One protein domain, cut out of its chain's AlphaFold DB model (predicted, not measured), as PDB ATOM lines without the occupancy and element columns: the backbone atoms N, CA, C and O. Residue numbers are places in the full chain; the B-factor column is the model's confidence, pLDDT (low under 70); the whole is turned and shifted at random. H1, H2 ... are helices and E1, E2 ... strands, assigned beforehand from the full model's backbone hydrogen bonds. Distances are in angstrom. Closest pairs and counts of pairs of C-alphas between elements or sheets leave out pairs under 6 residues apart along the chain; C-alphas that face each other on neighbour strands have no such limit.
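What this domain is: This is residues 23 to 72 of the 74 residues of an uncharacterized protein of Bacillus sporothermodurans (UniProt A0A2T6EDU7). The model is a loose, open three-sided frame: H1 leads away from a two-stranded hairpin, E1 and E2, and H2 turns back toward it. At the hairpin's turn, residues 59 to 64 stick out at one end of the long axis. The printed part has 50 residues, with H1, H2, E1 and E2 in that order along the chain; the sheet E1 - E2 is antiparallel and the class is mixed, helices and strands. The whole is loose, with a radius of gyration of the C-alphas of 12.4 A, and spans 37 by 21 by 14 A.

How they stand to each other: Residues 24 to 25 form a short antiparallel pairing with residues 69 to 70 of E2, residues 68 to 71. H1, residues 26 to 35, comes closest to E2 at the C-alphas of Cys 26 and Phe 69, 5.3 A apart. H1 is close to H2, residues 40 to 49, but not clearly touching: their closest C-alphas, of Phe 33 and Phe 43, are 8.0 A apart. The two helices run opposite ways at a steep tilt of 53 degrees. E1, residues 53 to 56, and E2 are a hairpin, antiparallel at 152 degrees, with N 55 and O 69 at 2.8 A, within hydrogen-bond range. H1 and E1 are apart, as are H2 and E2. Every O i to N i+4 pair is within hydrogen-bond range in H2, and 5 of 6 in H1.

Where its parts are: H1 begins at C-alpha 26 (18.522, -44.849, 37.439) and is 14.8 A long; H2 is 14.2 A. E1 measures 10.2 A and E2 10.4 A, ending at C-alpha 71 (10.224, -44.235, 32.982).

The domain as a whole: The C-alphas of Gly 37 and Glu 62, the two farthest apart, are 37.0 A apart. The printed part has no cut. The link E1 to E2 is long, 11 residues; residues 59 to 65 have pLDDT under 70.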
ATOM      1  N   PHE A  23       9.628 -39.401  35.775       89.19
ATOM      2  CA  PHE A  23      11.046 -39.674  35.526       89.19
ATOM      3  C   PHE A  23      11.730 -40.035  36.841       89.19
ATOM      4  O   PHE A  23      11.589 -39.313  37.826       89.19
ATOM      5  N   VAL A  24      12.480 -41.135  36.859       93.31
ATOM      6  CA  VAL A  24      13.143 -41.624  38.075       93.31
ATOM      7  C   VAL A  24      14.617 -41.851  37.821       93.31
ATOM      8  O   VAL A  24      14.977 -42.463  36.817       93.31
ATOM      9  N   LEU A  25      15.477 -41.387  38.726       93.38
ATOM     10  CA  LEU A  25      16.917 -41.577  38.603       93.38
ATOM     11  C   LEU A  25      17.266 -43.066  38.566       93.38
ATOM     12  O   LEU A  25      16.829 -43.855  39.403       93.38
ATOM     13  N   CYS A  26      18.100 -43.458  37.605       91.50
ATOM     14  CA  CYS A  26      18.522 -44.849  37.439       91.50
ATOM     15  C   CYS A  26      19.175 -45.408  38.700       91.50
ATOM     16  O   CYS A  26      19.034 -46.596  38.993       91.50
ATOM     17  N   ASP A  27      19.922 -44.567  39.411       90.31
ATOM     18  CA  ASP A  27      20.643 -44.979  40.606       90.31
ATOM     19  C   ASP A  27      19.698 -45.191  41.788       90.31
ATOM     20  O   ASP A  27      19.845 -46.202  42.468       90.31
ATOM     21  N   GLU A  28      18.642 -44.384  41.926       93.00
ATOM     22  CA  GLU A  28      17.572 -44.621  42.906       93.00
ATOM     23  C   GLU A  28      16.912 -45.990  42.676       93.00
ATOM     24  O   GLU A  28      16.836 -46.819  43.586       93.00
ATOM     25  N   VAL A  29      16.534 -46.295  41.426       92.44
ATOM     26  CA  VAL A  29      15.951 -47.604  41.083       92.44
ATOM     27  C   VAL A  29      16.931 -48.737  41.412       92.44
ATOM     28  O   VAL A  29      16.527 -49.786  41.909       92.44
ATOM     29  N   ARG A  30      18.230 -48.566  41.131       90.00
ATOM     30  CA  ARG A  30      19.261 -49.587  41.397       90.00
ATOM     31  C   ARG A  30      19.518 -49.790  42.886       90.00
ATOM     32  O   ARG A  30      19.827 -50.914  43.284       90.00
ATOM     33  N   GLU A  31      19.451 -48.736  43.686       92.31
ATOM     34  CA  GLU A  31      19.598 -48.817  45.136       92.31
ATOM     35  C   GLU A  31      18.431 -49.564  45.766       92.31
ATOM     36  O   GLU A  31      18.658 -50.503  46.531       92.31
ATOM     37  N   ASP A  32      17.199 -49.232  45.386       92.69
ATOM     38  CA  ASP A  32      16.029 -49.941  45.899       92.69
ATOM     39  C   ASP A  32      15.930 -51.365  45.361       92.69
ATOM     40  O   ASP A  32      15.585 -52.278  46.112       92.69
ATOM     41  N   PHE A  33      16.347 -51.599  44.115       91.88
ATOM     42  CA  PHE A  33      16.455 -52.939  43.544       91.88
ATOM     43  C   PHE A  33      17.337 -53.864  44.398       91.88
ATOM     44  O   PHE A  33      16.966 -55.010  44.655       91.88
ATOM     45  N   LYS A  34      18.490 -53.374  44.884       88.62
ATOM     46  CA  LYS A  34      19.398 -54.168  45.735       88.62
ATOM     47  C   LYS A  34      18.734 -54.616  47.040       88.62
ATOM     48  O   LYS A  34      19.121 -55.652  47.572       88.62
ATOM     49  N   LYS A  35      17.743 -53.870  47.539       92.50
ATOM     50  CA  LYS A  35      17.010 -54.192  48.774       92.50
ATOM     51  C   LYS A  35      15.959 -55.290  48.572       92.50
ATOM     52  O   LYS A  35      15.581 -55.933  49.541       92.50
ATOM     53  N   GLN A  36      15.512 -55.532  47.337       91.00
ATOM     54  CA  GLN A  36      14.458 -56.513  47.036       91.00
ATOM     55  C   GLN A  36      14.958 -57.962  46.926       91.00
ATOM     56  O   GLN A  36      14.154 -58.885  46.865       91.00
ATOM     57  N   GLY A  37      16.274 -58.189  46.858       91.38
ATOM     58  CA  GLY A  37      16.848 -59.540  46.760       91.38
ATOM     59  C   GLY A  37      16.767 -60.195  45.371       91.38
ATOM     60  O   GLY A  37      17.181 -61.342  45.214       91.38
ATOM     61  N   PHE A  38      16.289 -59.479  44.351       90.88
ATOM     62  CA  PHE A  38      16.269 -59.954  42.966       90.88
ATOM     63  C   PHE A  38      17.681 -60.071  42.361       90.88
ATOM     64  O   PHE A  38      18.611 -59.323  42.678       90.88
ATOM     65  N   LYS A  39      17.845 -60.976  41.396       93.19
ATOM     66  CA  LYS A  39      19.074 -61.146  40.613       93.19
ATOM     67  C   LYS A  39      19.186 -60.068  39.541       93.19
ATOM     68  O   LYS A  39      18.215 -59.686  38.890       93.19
ATOM     69  N   LYS A  40      20.420 -59.653  39.233       92.44
ATOM     70  CA  LYS A  40      20.700 -58.709  38.129       92.44
ATOM     71  C   LYS A  40      20.101 -59.160  36.785       92.44
ATOM     72  O   LYS A  40      19.721 -58.318  35.974       92.44
ATOM     73  N   SER A  41      20.027 -60.470  36.540       93.88
ATOM     74  CA  SER A  41      19.406 -61.046  35.340       93.88
ATOM     75  C   SER A  41      17.898 -60.804  35.283       93.88
ATOM     76  O   SER A  41      17.391 -60.467  34.216       93.88
ATOM     77  N   GLU A  42      17.202 -60.919  36.418       93.12
ATOM     78  CA  GLU A  42      15.758 -60.666  36.534       93.12
ATOM     79  C   GLU A  42      15.466 -59.192  36.276       93.12
ATOM     80  O   GLU A  42      14.611 -58.866  35.464       93.12
ATOM     81  N   PHE A  43      16.279 -58.297  36.839       93.38
ATOM     82  CA  PHE A  43      16.160 -56.861  36.588       93.38
ATOM     83  C   PHE A  43      16.336 -56.485  35.120       93.38
ATOM     84  O   PHE A  43      15.585 -55.684  34.563       93.38
ATOM     85  N   LYS A  44      17.351 -57.069  34.469       93.38
ATOM     86  CA  LYS A  44      17.613 -56.839  33.047       93.38
ATOM     87  C   LYS A  44      16.454 -57.351  32.190       93.38
ATOM     88  O   LYS A  44      16.080 -56.680  31.229       93.38
ATOM     89  N   ALA A  45      15.891 -58.509  32.536       94.19
ATOM     90  CA  ALA A  45      14.719 -59.062  31.867       94.19
ATOM     91  C   ALA A  45      13.485 -58.171  32.074       94.19
ATOM     92  O   ALA A  45      12.863 -57.782  31.089       94.19
ATOM     93  N   ALA A  46      13.211 -57.752  33.313       94.25
ATOM     94  CA  ALA A  46      12.081 -56.896  33.666       94.25
ATOM     95  C   ALA A  46      12.115 -55.558  32.920       94.25
ATOM     96  O   ALA A  46      11.127 -55.155  32.313       94.25
ATOM     97  N   ARG A  47      13.283 -54.904  32.861       95.00
ATOM     98  CA  ARG A  47      13.464 -53.673  32.076       95.00
ATOM     99  C   ARG A  47      13.104 -53.846  30.603       95.00
ATOM    100  O   ARG A  47      12.483 -52.966  30.014       95.00
ATOM    101  N   LYS A  48      13.536 -54.959  30.004       94.31
ATOM    102  CA  LYS A  48      13.274 -55.263  28.593       94.31
ATOM    103  C   LYS A  48      11.796 -55.584  28.365       94.31
ATOM    104  O   LYS A  48      11.227 -55.113  27.387       94.31
ATOM    105  N   SER A  49      11.198 -56.355  29.269       94.44
ATOM    106  CA  SER A  49       9.794 -56.768  29.232       94.44
ATOM    107  C   SER A  49       8.846 -55.570  29.323       94.44
ATOM    108  O   SER A  49       8.004 -55.375  28.449       94.44
ATOM    109  N   LEU A  50       9.083 -54.683  30.295       93.94
ATOM    110  CA  LEU A  50       8.315 -53.449  30.499       93.94
ATOM    111  C   LEU A  50       8.660 -52.332  29.505       93.94
ATOM    112  O   LEU A  50       8.052 -51.266  29.556       93.94
ATOM    113  N   ARG A  51       9.636 -52.556  28.613       95.31
ATOM    114  CA  ARG A  51      10.111 -51.581  27.616       95.31
ATOM    115  C   ARG A  51      10.473 -50.225  28.239       95.31
ATOM    116  O   ARG A  51      10.112 -49.181  27.709       95.31
ATOM    117  N   ILE A  52      11.188 -50.258  29.365       94.06
ATOM    118  CA  ILE A  52      11.582 -49.054  30.111       94.06
ATOM    119  C   ILE A  52      12.386 -48.103  29.223       94.06
ATOM    120  O   ILE A  52      13.436 -48.474  28.686       94.06
ATOM    121  N   GLU A  53      11.916 -46.864  29.123       94.00
ATOM    122  CA  GLU A  53      12.584 -45.798  28.384       94.00
ATOM    123  C   GLU A  53      13.727 -45.234  29.230       94.00
ATOM    124  O   GLU A  53      13.601 -45.076  30.444       94.00
ATOM    125  N   THR A  54      14.869 -44.961  28.598       92.88
ATOM    126  CA  THR A  54      16.049 -44.386  29.255       92.88
ATOM    127  C   THR A  54      16.324 -43.011  28.672       92.88
ATOM    128  O   THR A  54      16.500 -42.877  27.465       92.88
ATOM    129  N   ILE A  55      16.359 -42.003  29.536       90.19
ATOM    130  CA  ILE A  55      16.507 -40.595  29.179       90.19
ATOM    131  C   ILE A  55      17.752 -40.060  29.863       90.19
ATOM    132  O   ILE A  55      18.093 -40.464  30.973       90.19
ATOM    133  N   ASN A  56      18.447 -39.163  29.183       88.50
ATOM    134  CA  ASN A  56      19.653 -38.537  29.678       88.50
ATOM    135  C   ASN A  56      19.476 -37.018  29.687       88.50
ATOM    136  O   ASN A  56      18.978 -36.464  28.708       88.50
ATOM    137  N   ASN A  57      19.879 -36.353  30.768       84.56
ATOM    138  CA  ASN A  57      19.736 -34.901  30.903       84.56
ATOM    139  C   ASN A  57      20.946 -34.102  30.378       84.56
ATOM    140  O   ASN A  57      21.051 -32.920  30.702       84.56
ATOM    141  N   ALA A  58      21.847 -34.687  29.575       76.69
ATOM    142  CA  ALA A  58      23.070 -34.010  29.115       76.69
ATOM    143  C   ALA A  58      22.816 -32.657  28.430       76.69
ATOM    144  O   ALA A  58      23.660 -31.775  28.510       76.69
ATOM    145  N   ASN A  59      21.654 -32.464  27.799       62.91
ATOM    146  CA  ASN A  59      21.291 -31.197  27.151       62.91
ATOM    147  C   ASN A  59      20.568 -30.203  28.080       62.91
ATOM    148  O   ASN A  59      20.243 -29.102  27.649       62.91
ATOM    149  N   TRP A  60      20.249 -30.595  29.316       67.19
ATOM    150  CA  TRP A  60      19.477 -29.799  30.282       67.19
ATOM    151  C   TRP A  60      20.305 -29.353  31.490       67.19
ATOM    152  O   TRP A  60      19.861 -28.510  32.263       67.19
ATOM    153  N   SER A  61      21.502 -29.914  31.662       65.19
ATOM    154  CA  SER A  61      22.417 -29.580  32.748       65.19
ATOM    155  C   SER A  61      23.499 -28.631  32.233       65.19
ATOM    156  O   SER A  61      24.465 -29.067  31.613       65.19
ATOM    157  N   GLU A  62      23.372 -27.328  32.517       65.19
ATOM    158  CA  GLU A  62      24.428 -26.332  32.237       65.19
ATOM    159  C   GLU A  62      25.726 -26.590  33.041       65.19
ATOM    160  O   GLU A  62      26.747 -25.954  32.792       65.19
ATOM    161  N   GLY A  63      25.713 -27.535  33.993       61.59
ATOM    162  CA  GLY A  63      26.783 -27.765  34.973       61.59
ATOM    163  C   GLY A  63      27.489 -29.125  34.906       61.59
ATOM    164  O   GLY A  63      28.270 -29.436  35.800       61.59
ATOM    165  N   GLY A  64      27.240 -29.952  33.884       60.34
ATOM    166  CA  GLY A  64      28.065 -31.135  33.585       60.34
ATOM    167  C   GLY A  64      27.723 -32.435  34.326       60.34
ATOM    168  O   GLY A  64      28.239 -33.491  33.954       60.34
ATOM    169  N   SER A  65      26.811 -32.423  35.301       66.38
ATOM    170  CA  SER A  65      26.282 -33.673  35.861       66.38
ATOM    171  C   SER A  65      25.277 -34.288  34.897       66.38
ATOM    172  O   SER A  65      24.179 -33.770  34.701       66.38
ATOM    173  N   THR A  66      25.705 -35.386  34.277       82.00
ATOM    174  CA  THR A  66      24.909 -36.197  33.360       82.00
ATOM    175  C   THR A  66      24.195 -37.292  34.146       82.00
ATOM    176  O   THR A  66      24.791 -38.305  34.510       82.00
ATOM    177  N   GLU A  67      22.909 -37.100  34.398       88.81
ATOM    178  CA  GLU A  67      22.041 -38.056  35.071       88.81
ATOM    179  C   GLU A  67      21.210 -38.849  34.064       88.81
ATOM    180  O   GLU A  67      20.817 -38.375  32.990       88.81
ATOM    181  N   TRP A  68      20.936 -40.096  34.433       91.06
ATOM    182  CA  TRP A  68      20.114 -41.002  33.654       91.06
ATOM    183  C   TRP A  68      18.804 -41.244  34.383       91.06
ATOM    184  O   TRP A  68      18.796 -41.615  35.558       91.06
ATOM    185  N   PHE A  69      17.705 -41.112  33.658       92.81
ATOM    186  CA  PHE A  69      16.354 -41.306  34.156       92.81
ATOM    187  C   PHE A  69      15.687 -42.469  33.434       92.81
ATOM    188  O   PHE A  69      15.901 -42.678  32.239       92.81
ATOM    189  N   TRP A  70      14.852 -43.205  34.154       94.81
ATOM    190  CA  TRP A  70      13.969 -44.227  33.617       94.81
ATOM    191  C   TRP A  70      12.513 -43.848  33.813       94.81
ATOM    192  O   TRP A  70      12.154 -43.192  34.790       94.81
ATOM    193  N   ARG A  71      11.680 -44.317  32.889       93.94
ATOM    194  CA  ARG A  71      10.224 -44.235  32.982       93.94
ATOM    195  C   ARG A  71       9.560 -45.381  32.239       93.94
ATOM    196  O   ARG A  71      10.180 -46.033  31.393       93.94
ATOM    197  N   LEU A  72       8.292 -45.612  32.552       93.88
ATOM    198  CA  LEU A  72       7.459 -46.488  31.740       93.88
ATOM    199  C   LEU A  72       7.146 -45.817  30.388       93.88
ATOM    200  O   LEU A  72       7.046 -44.585  30.318       93.88
TER     201      LEU A  72